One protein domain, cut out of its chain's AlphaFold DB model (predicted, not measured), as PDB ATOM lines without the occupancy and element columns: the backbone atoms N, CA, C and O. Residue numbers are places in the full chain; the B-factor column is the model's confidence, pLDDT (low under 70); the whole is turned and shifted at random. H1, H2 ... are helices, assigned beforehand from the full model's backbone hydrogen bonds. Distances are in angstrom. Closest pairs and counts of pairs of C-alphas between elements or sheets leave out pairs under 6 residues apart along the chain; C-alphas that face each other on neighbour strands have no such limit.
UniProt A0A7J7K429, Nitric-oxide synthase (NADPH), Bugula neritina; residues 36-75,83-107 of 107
ATOM      1  N   GLU A  36     -43.739 -20.685 -17.792       75.25
ATOM      2  CA  GLU A  36     -44.522 -21.927 -17.690       75.25
ATOM      3  C   GLU A  36     -43.843 -23.107 -18.405       75.25
ATOM      4  O   GLU A  36     -43.916 -24.245 -17.941       75.25
ATOM      5  N   GLU A  37     -43.116 -22.844 -19.495       80.19
ATOM      6  CA  GLU A  37     -42.379 -23.875 -20.234       80.19
ATOM      7  C   GLU A  37     -41.236 -24.484 -19.419       80.19
ATOM      8  O   GLU A  37     -41.049 -25.701 -19.419       80.19
ATOM      9  N   ASP A  38     -40.475 -23.658 -18.702       78.75
ATOM     10  CA  ASP A  38     -39.353 -24.131 -17.889       78.75
ATOM     11  C   ASP A  38     -39.864 -24.899 -16.666       78.75
ATOM     12  O   ASP A  38     -39.292 -25.921 -16.280       78.75
ATOM     13  N   GLN A  39     -41.005 -24.474 -16.113       77.12
ATOM     14  CA  GLN A  39     -41.716 -25.226 -15.085       77.12
ATOM     15  C   GLN A  39     -42.165 -26.599 -15.591       77.12
ATOM     16  O   GLN A  39     -41.936 -27.601 -14.910       77.12
ATOM     17  N   ALA A  40     -42.770 -26.666 -16.778       80.69
ATOM     18  CA  ALA A  40     -43.206 -27.927 -17.369       80.69
ATOM     19  C   ALA A  40     -42.022 -28.876 -17.630       80.69
ATOM     20  O   ALA A  40     -42.106 -30.065 -17.313       80.69
ATOM     21  N   LYS A  41     -40.892 -28.353 -18.127       84.44
ATOM     22  CA  LYS A  41     -39.657 -29.131 -18.324       84.44
ATOM     23  C   LYS A  41     -39.130 -29.696 -17.006       84.44
ATOM     24  O   LYS A  41     -38.914 -30.902 -16.906       84.44
ATOM     25  N   ARG A  42     -38.995 -28.857 -15.972       84.56
ATOM     26  CA  ARG A  42     -38.486 -29.293 -14.664       84.56
ATOM     27  C   ARG A  42     -39.397 -30.330 -14.006       84.56
ATOM     28  O   ARG A  42     -38.908 -31.296 -13.424       84.56
ATOM     29  N   MET A  43     -40.717 -30.179 -14.139       81.56
ATOM     30  CA  MET A  43     -41.680 -31.191 -13.691       81.56
ATOM     31  C   MET A  43     -41.460 -32.537 -14.387       81.56
ATOM     32  O   MET A  43     -41.400 -33.565 -13.713       81.56
ATOM     33  N   ALA A  44     -41.288 -32.540 -15.713       85.06
ATOM     34  CA  ALA A  44     -41.060 -33.764 -16.476       85.06
ATOM     35  C   ALA A  44     -39.761 -34.482 -16.060       85.06
ATOM     36  O   ALA A  44     -39.751 -35.706 -15.910       85.06
ATOM     37  N   GLU A  45     -38.681 -33.735 -15.807       85.31
ATOM     38  CA  GLU A  45     -37.412 -34.280 -15.301       85.31
ATOM     39  C   GLU A  45     -37.559 -34.937 -13.924       85.31
ATOM     40  O   GLU A  45     -37.058 -36.044 -13.689       85.31
ATOM     41  N   VAL A  46     -38.248 -34.260 -13.002       84.06
ATOM     42  CA  VAL A  46     -38.483 -34.768 -11.646       84.06
ATOM     43  C   VAL A  46     -39.348 -36.024 -11.700       84.06
ATOM     44  O   VAL A  46     -39.022 -37.020 -11.054       84.06
ATOM     45  N   GLU A  47     -40.402 -36.032 -12.517       83.00
ATOM     46  CA  GLU A  47     -41.228 -37.220 -12.721       83.00
ATOM     47  C   GLU A  47     -40.431 -38.401 -13.287       83.00
ATOM     48  O   GLU A  47     -40.595 -39.529 -12.816       83.00
ATOM     49  N   ALA A  48     -39.557 -38.168 -14.269       85.94
ATOM     50  CA  ALA A  48     -38.698 -39.210 -14.832       85.94
ATOM     51  C   ALA A  48     -37.700 -39.760 -13.794       85.94
ATOM     52  O   ALA A  48     -37.502 -40.975 -13.688       85.94
ATOM     53  N   SER A  49     -37.119 -38.879 -12.974       83.88
ATOM     54  CA  SER A  49     -36.193 -39.248 -11.892       83.88
ATOM     55  C   SER A  49     -36.886 -40.087 -10.816       83.88
ATOM     56  O   SER A  49     -36.362 -41.117 -10.385       83.88
ATOM     57  N   ILE A  50     -38.113 -39.710 -10.447       83.56
ATOM     58  CA  ILE A  50     -38.932 -40.458  -9.491       83.56
ATOM     59  C   ILE A  50     -39.312 -41.828 -10.058       83.56
ATOM     60  O   ILE A  50     -39.180 -42.826  -9.352       83.56
ATOM     61  N   LYS A  51     -39.744 -41.906 -11.322       82.19
ATOM     62  CA  LYS A  51     -40.113 -43.180 -11.966       82.19
ATOM     63  C   LYS A  51     -38.940 -44.163 -12.030       82.19
ATOM     64  O   LYS A  51     -39.159 -45.363 -11.906       82.19
ATOM     65  N   SER A  52     -37.717 -43.669 -12.215       84.81
ATOM     66  CA  SER A  52     -36.517 -44.506 -12.348       84.81
ATOM     67  C   SER A  52     -35.876 -44.879 -11.007       84.81
ATOM     68  O   SER A  52     -35.533 -46.039 -10.793       84.81
ATOM     69  N   SER A  53     -35.719 -43.920 -10.093       78.69
ATOM     70  CA  SER A  53     -34.921 -44.086  -8.867       78.69
ATOM     71  C   SER A  53     -35.732 -44.007  -7.566       78.69
ATOM     72  O   SER A  53     -35.173 -44.156  -6.477       78.69
ATOM     73  N   ASN A  54     -37.050 -43.770  -7.653       79.44
ATOM     74  CA  ASN A  54     -37.945 -43.459  -6.524       79.44
ATOM     75  C   ASN A  54     -37.507 -42.245  -5.687       79.44
ATOM     76  O   ASN A  54     -37.962 -42.058  -4.555       79.44
ATOM     77  N   LYS A  55     -36.612 -41.419  -6.231       79.62
ATOM     78  CA  LYS A  55     -36.070 -40.210  -5.617       79.62
ATOM     79  C   LYS A  55     -35.855 -39.161  -6.708       79.62
ATOM     80  O   LYS A  55     -35.877 -39.466  -7.894       79.62
ATOM     81  N   TYR A  56     -35.672 -37.918  -6.299       83.31
ATOM     82  CA  TYR A  56     -35.189 -36.869  -7.184       83.31
ATOM     83  C   TYR A  56     -34.229 -35.983  -6.405       83.31
ATOM     84  O   TYR A  56     -34.400 -35.790  -5.197       83.31
ATOM     85  N   ASP A  57     -33.242 -35.446  -7.108       83.50
ATOM     86  CA  ASP A  57     -32.326 -34.473  -6.542       83.50
ATOM     87  C   ASP A  57     -32.809 -33.059  -6.860       83.50
ATOM     88  O   ASP A  57     -33.120 -32.703  -8.003       83.50
ATOM     89  N   MET A  58     -32.893 -32.253  -5.807       84.69
ATOM     90  CA  MET A  58     -33.198 -30.831  -5.909       84.69
ATOM     91  C   MET A  58     -31.964 -30.049  -6.359       84.69
ATOM     92  O   MET A  58     -30.827 -30.395  -6.013       84.69
ATOM     93  N   THR A  59     -32.193 -28.961  -7.087       87.06
ATOM     94  CA  THR A  59     -31.145 -27.975  -7.373       87.06
ATOM     95  C   THR A  59     -30.772 -27.203  -6.100       87.06
ATOM     96  O   THR A  59     -31.489 -27.238  -5.096       87.06
ATOM     97  N   ALA A  60     -29.627 -26.513  -6.113       86.81
ATOM     98  CA  ALA A  60     -29.206 -25.692  -4.974       86.81
ATOM     99  C   ALA A  60     -30.231 -24.583  -4.662       86.81
ATOM    100  O   ALA A  60     -30.577 -24.378  -3.499       86.81
ATOM    101  N   ASP A  61     -30.786 -23.953  -5.699       84.88
ATOM    102  CA  ASP A  61     -31.791 -22.893  -5.564       84.88
ATOM    103  C   ASP A  61     -33.108 -23.424  -4.978       84.88
ATOM    104  O   ASP A  61     -33.688 -22.819  -4.073       84.88
ATOM    105  N   GLU A  62     -33.555 -24.602  -5.433       84.31
ATOM    106  CA  GLU A  62     -34.739 -25.287  -4.896       84.31
ATOM    107  C   GLU A  62     -34.562 -25.616  -3.403       84.31
ATOM    108  O   GLU A  62     -35.491 -25.445  -2.606       84.31
ATOM    109  N   LEU A  63     -33.363 -26.048  -3.000       87.56
ATOM    110  CA  LEU A  63     -33.042 -26.349  -1.605       87.56
ATOM    111  C   LEU A  63     -32.988 -25.107  -0.723       87.56
ATOM    112  O   LEU A  63     -33.517 -25.120   0.395       87.56
ATOM    113  N   GLU A  64     -32.362 -24.036  -1.204       89.00
ATOM    114  CA  GLU A  64     -32.311 -22.773  -0.480       89.00
ATOM    115  C   GLU A  64     -33.727 -22.221  -0.274       89.00
ATOM    116  O   GLU A  64     -34.115 -21.865   0.847       89.00
ATOM    117  N   PHE A  65     -34.537 -22.219  -1.334       86.56
ATOM    118  CA  PHE A  65     -35.924 -21.783  -1.270       86.56
ATOM    119  C   PHE A  65     -36.765 -22.651  -0.327       86.56
ATOM    120  O   PHE A  65     -37.509 -22.117   0.506       86.56
ATOM    121  N   GLY A  66     -36.619 -23.976  -0.401       85.88
ATOM    122  CA  GLY A  66     -37.286 -24.920   0.495       85.88
ATOM    123  C   GLY A  66     -36.913 -24.690   1.961       85.88
ATOM    124  O   GLY A  66     -37.791 -24.671   2.826       85.88
ATOM    125  N   SER A  67     -35.637 -24.419   2.241       90.19
ATOM    126  CA  SER A  67     -35.130 -24.139   3.590       90.19
ATOM    127  C   SER A  67     -35.695 -22.833   4.155       90.19
ATOM    128  O   SER A  67     -36.227 -22.802   5.270       90.19
ATOM    129  N   ARG A  68     -35.662 -21.756   3.361       90.12
ATOM    130  CA  ARG A  68     -36.241 -20.450   3.722       90.12
ATOM    131  C   ARG A  68     -37.750 -20.549   3.955       90.12
ATOM    132  O   ARG A  68     -38.270 -20.027   4.944       90.12
ATOM    133  N   THR A  69     -38.456 -21.264   3.081       89.12
ATOM    134  CA  THR A  69     -39.907 -21.479   3.181       89.12
ATOM    135  C   THR A  69     -40.270 -22.335   4.395       89.12
ATOM    136  O   THR A  69     -41.228 -22.017   5.097       89.12
ATOM    137  N   ALA A  70     -39.483 -23.366   4.716       90.75
ATOM    138  CA  ALA A  70     -39.677 -24.167   5.924       90.75
ATOM    139  C   ALA A  70     -39.561 -23.315   7.198       90.75
ATOM    140  O   ALA A  70     -40.390 -23.447   8.102       90.75
ATOM    141  N   TRP A  71     -38.594 -22.391   7.255       92.94
ATOM    142  CA  TRP A  71     -38.480 -21.449   8.370       92.94
ATOM    143  C   TRP A  71     -39.667 -20.475   8.423       92.94
ATOM    144  O   TRP A  71     -40.267 -20.295   9.488       92.94
ATOM    145  N   ARG A  72     -40.084 -19.912   7.282       91.88
ATOM    146  CA  ARG A  72     -41.294 -19.074   7.190       91.88
ATOM    147  C   ARG A  72     -42.544 -19.811   7.682       91.88
ATOM    148  O   ARG A  72     -43.390 -19.208   8.335       91.88
ATOM    149  N   ASN A  73     -42.635 -21.110   7.426       91.19
ATOM    150  CA  ASN A  73     -43.774 -21.939   7.810       91.19
ATOM    151  C   ASN A  73     -43.655 -22.535   9.222       91.19
ATOM    152  O   ASN A  73     -44.545 -23.273   9.631       91.19
ATOM    153  N   ALA A  74     -42.604 -22.230   9.994       92.94
ATOM    154  CA  ALA A  74     -42.440 -22.737  11.354       92.94
ATOM    155  C   ALA A  74     -43.321 -21.948  12.347       92.94
ATOM    156  O   ALA A  74     -42.912 -20.867  12.785       92.94
ATOM    157  N   PRO A  75     -44.491 -22.466  12.792       91.19
ATOM    158  CA  PRO A  75     -45.496 -21.686  13.528       91.19
ATOM    159  C   PRO A  75     -45.022 -21.233  14.916       91.19
ATOM    160  O   PRO A  75     -45.519 -20.243  15.448       91.19
ATOM    161  N   TRP A  83     -36.820 -14.497   7.557       92.19
ATOM    162  CA  TRP A  83     -36.801 -15.772   6.824       92.19
ATOM    163  C   TRP A  83     -36.026 -15.736   5.496       92.19
ATOM    164  O   TRP A  83     -35.413 -16.729   5.114       92.19
ATOM    165  N   SER A  84     -36.021 -14.594   4.804       90.00
ATOM    166  CA  SER A  84     -35.335 -14.408   3.521       90.00
ATOM    167  C   SER A  84     -33.819 -14.224   3.640       90.00
ATOM    168  O   SER A  84     -33.124 -14.368   2.641       90.00
ATOM    169  N   LYS A  85     -33.294 -13.929   4.837       92.00
ATOM    170  CA  LYS A  85     -31.860 -13.686   5.087       92.00
ATOM    171  C   LYS A  85     -31.106 -14.926   5.576       92.00
ATOM    172  O   LYS A  85     -30.021 -14.810   6.141       92.00
ATOM    173  N   LEU A  86     -31.688 -16.111   5.418       92.06
ATOM    174  CA  LEU A  86     -31.043 -17.362   5.802       92.06
ATOM    175  C   LEU A  86     -29.812 -17.610   4.913       92.06
ATOM    176  O   LEU A  86     -29.966 -17.750   3.700       92.06
ATOM    177  N   LYS A  87     -28.614 -17.695   5.512       91.25
ATOM    178  CA  LYS A  87     -27.406 -18.187   4.829       91.25
ATOM    179  C   LYS A  87     -27.547 -19.698   4.648       91.25
ATOM    180  O   LYS A  87     -27.662 -20.425   5.636       91.25
ATOM    181  N   PHE A  88     -27.582 -20.151   3.400       89.56
ATOM    182  CA  PHE A  88     -27.688 -21.562   3.053       89.56
ATOM    183  C   PHE A  88     -26.293 -22.171   2.863       89.56
ATOM    184  O   PHE A  88     -25.427 -21.569   2.234       89.56
ATOM    185  N   PHE A  89     -26.083 -23.364   3.419       91.12
ATOM    186  CA  PHE A  89     -24.867 -24.153   3.235       91.12
ATOM    187  C   PHE A  89     -25.269 -25.543   2.745       91.12
ATOM    188  O   PHE A  89     -26.002 -26.250   3.440       91.12
ATOM    189  N   ASP A  90     -24.795 -25.931   1.562       90.94
ATOM    190  CA  ASP A  90     -25.023 -27.275   1.032       90.94
ATOM    191  C   ASP A  90     -23.962 -28.245   1.580       90.94
ATOM    192  O   ASP A  90     -22.754 -28.009   1.478       90.94
ATOM    193  N   GLY A  91     -24.432 -29.323   2.205       90.00
ATOM    194  CA  GLY A  91     -23.618 -30.387   2.794       90.00
ATOM    195  C   GLY A  91     -23.996 -31.777   2.285       90.00
ATOM    196  O   GLY A  91     -23.727 -32.764   2.962       90.00
ATOM    197  N   ARG A  92     -24.671 -31.881   1.131       89.50
ATOM    198  CA  ARG A  92     -25.065 -33.177   0.540       89.50
ATOM    199  C   ARG A  92     -23.876 -34.033   0.087       89.50
ATOM    200  O   ARG A  92     -24.034 -35.233  -0.113       89.50
ATOM    201  N   ASP A  93     -22.704 -33.426  -0.071       90.06
ATOM    202  CA  ASP A  93     -21.432 -34.053  -0.439       90.06
ATOM    203  C   ASP A  93     -20.782 -34.855   0.703       90.06
ATOM    204  O   ASP A  93     -19.883 -35.663   0.464       90.06
ATOM    205  N   VAL A  94     -21.245 -34.649   1.936       92.38
ATOM    206  CA  VAL A  94     -20.671 -35.204   3.162       92.38
ATOM    207  C   VAL A  94     -20.941 -36.706   3.290       92.38
ATOM    208  O   VAL A  94     -22.090 -37.149   3.267       92.38
ATOM    209  N   LYS A  95     -19.876 -37.497   3.471       93.44
ATOM    210  CA  LYS A  95     -19.949 -38.972   3.551       93.44
ATOM    211  C   LYS A  95     -19.399 -39.551   4.851       93.44
ATOM    212  O   LYS A  95     -19.755 -40.673   5.203       93.44
ATOM    213  N   SER A  96     -18.545 -38.812   5.557       95.19
ATOM    214  CA  SER A  96     -17.945 -39.226   6.827       95.19
ATOM    215  C   SER A  96     -18.441 -38.374   7.993       95.19
ATOM    216  O   SER A  96     -18.768 -37.200   7.837       95.19
ATOM    217  N   THR A  97     -18.433 -38.946   9.197       94.81
ATOM    218  CA  THR A  97     -18.710 -38.207  10.439       94.81
ATOM    219  C   THR A  97     -17.708 -37.077  10.671       94.81
ATOM    220  O   THR A  97     -18.073 -36.041  11.222       94.81
ATOM    221  N   LYS A  98     -16.460 -37.246  10.213       93.62
ATOM    222  CA  LYS A  98     -15.438 -36.198  10.267       93.62
ATOM    223  C   LYS A  98     -15.795 -35.023   9.355       93.62
ATOM    224  O   LYS A  98     -15.821 -33.890   9.816       93.62
ATOM    225  N   ASP A  99     -16.180 -35.307   8.114       93.06
ATOM    226  CA  ASP A  99     -16.608 -34.289   7.148       93.06
ATOM    227  C   ASP A  99     -17.843 -33.517   7.654       93.06
ATOM    228  O   ASP A  99     -17.941 -32.304   7.467       93.06
ATOM    229  N   MET A 100     -18.775 -34.202   8.343       93.38
ATOM    230  CA  MET A 100     -19.914 -33.550   9.008       93.38
ATOM    231  C   MET A 100     -19.444 -32.543  10.058       93.38
ATOM    232  O   MET A 100     -19.948 -31.423  10.102       93.38
ATOM    233  N   PHE A 101     -18.497 -32.941  10.910       94.69
ATOM    234  CA  PHE A 101     -17.940 -32.069  11.941       94.69
ATOM    235  C   PHE A 101     -17.239 -30.854  11.322       94.69
ATOM    236  O   PHE A 101     -17.528 -29.721  11.705       94.69
ATOM    237  N   ASP A 102     -16.397 -31.082  10.315       92.88
ATOM    238  CA  ASP A 102     -15.637 -30.027   9.645       92.88
ATOM    239  C   ASP A 102     -16.572 -28.988   8.995       92.88
ATOM    240  O   ASP A 102     -16.369 -27.783   9.153       92.88
ATOM    241  N   LYS A 103     -17.664 -29.431   8.353       91.69
ATOM    242  CA  LYS A 103     -18.681 -28.532   7.773       91.69
ATOM    243  C   LYS A 103     -19.452 -27.722   8.818       91.69
ATOM    244  O   LYS A 103     -19.878 -26.617   8.512       91.69
ATOM    245  N   ILE A 104     -19.655 -28.250  10.027       92.31
ATOM    246  CA  ILE A 104     -20.355 -27.526  11.103       92.31
ATOM    247  C   ILE A 104     -19.456 -26.442  11.712       92.31
ATOM    248  O   ILE A 104     -19.944 -25.379  12.096       92.31
ATOM    249  N   VAL A 105     -18.153 -26.709  11.824       93.06
ATOM    250  CA  VAL A 105     -17.195 -25.797  12.467       93.06
ATOM    251  C   VAL A 105     -16.681 -24.719  11.503       93.06
ATOM    252  O   VAL A 105     -16.404 -23.596  11.929       93.06
ATOM    253  N   SER A 106     -16.582 -25.027  10.210       81.12
ATOM    254  CA  SER A 106     -16.183 -24.071   9.173       81.12
ATOM    255  C   SER A 106     -17.300 -23.042   8.905       81.12
ATOM    256  O   SER A 106     -18.396 -23.418   8.501       81.12
ATOM    257  N   LYS A 107     -17.039 -21.742   9.126       58.50
ATOM    258  CA  LYS A 107     -18.006 -20.625   8.960       58.50
ATOM    259  C   LYS A 107     -18.067 -20.037   7.545       58.50
ATOM    260  O   LYS A 107     -16.983 -19.885   6.950       58.50
TER     261      LYS A 107
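What this domain is: This is residues 36 to 75 and 83 to 107 of the 107 residues of the protein "Nitric-oxide synthase (NADPH)" of Bugula neritina (UniProt A0A7J7K429). Three helices that do not pack on one another are strung along a loose zigzag: the longest, H1, at one end, H2 between, and H3 at the other end. Residues 36 to 44 of H1 stick out, and the long stretch 83 to 96, with no named element, runs between H2 and H3. The printed part has 65 residues, with H1, H2 and H3 in that order, no named strand, and the class all helix. It is loose, with a radius of gyration of the C-alphas of 15.2 A and spans of 40 by 30 by 21 A.

Where its parts are: H1, residues 36 to 53, begins with C-alpha 36 at (-44.522, -21.927, -17.690) and is 25.7 A long. H2, residues 60 to 72, is 18.4 A long. H3, residues 97 to 105, measures 12.7 A and ends with C-alpha 105 at (-17.195, -25.797, 12.467).

How they stand to each other: H1 is apart from H2 and from H3, and H2 is apart from H3. In H1, H2 and H3 every O i to N i+4 pair is within hydrogen-bond range.

The domain as a whole: The C-alphas farthest apart, of Glu 36 and Lys 98, are 42.8 A apart. The link from H1 to H2 is short. The link from H2 to H3 crosses the cut, where residues 76 to 82 are not printed and C-alphas 75 and 83 are 12.5 A apart. Mean pLDDT of the printed part is 87.1; residue 107, the chain's last, is under 70.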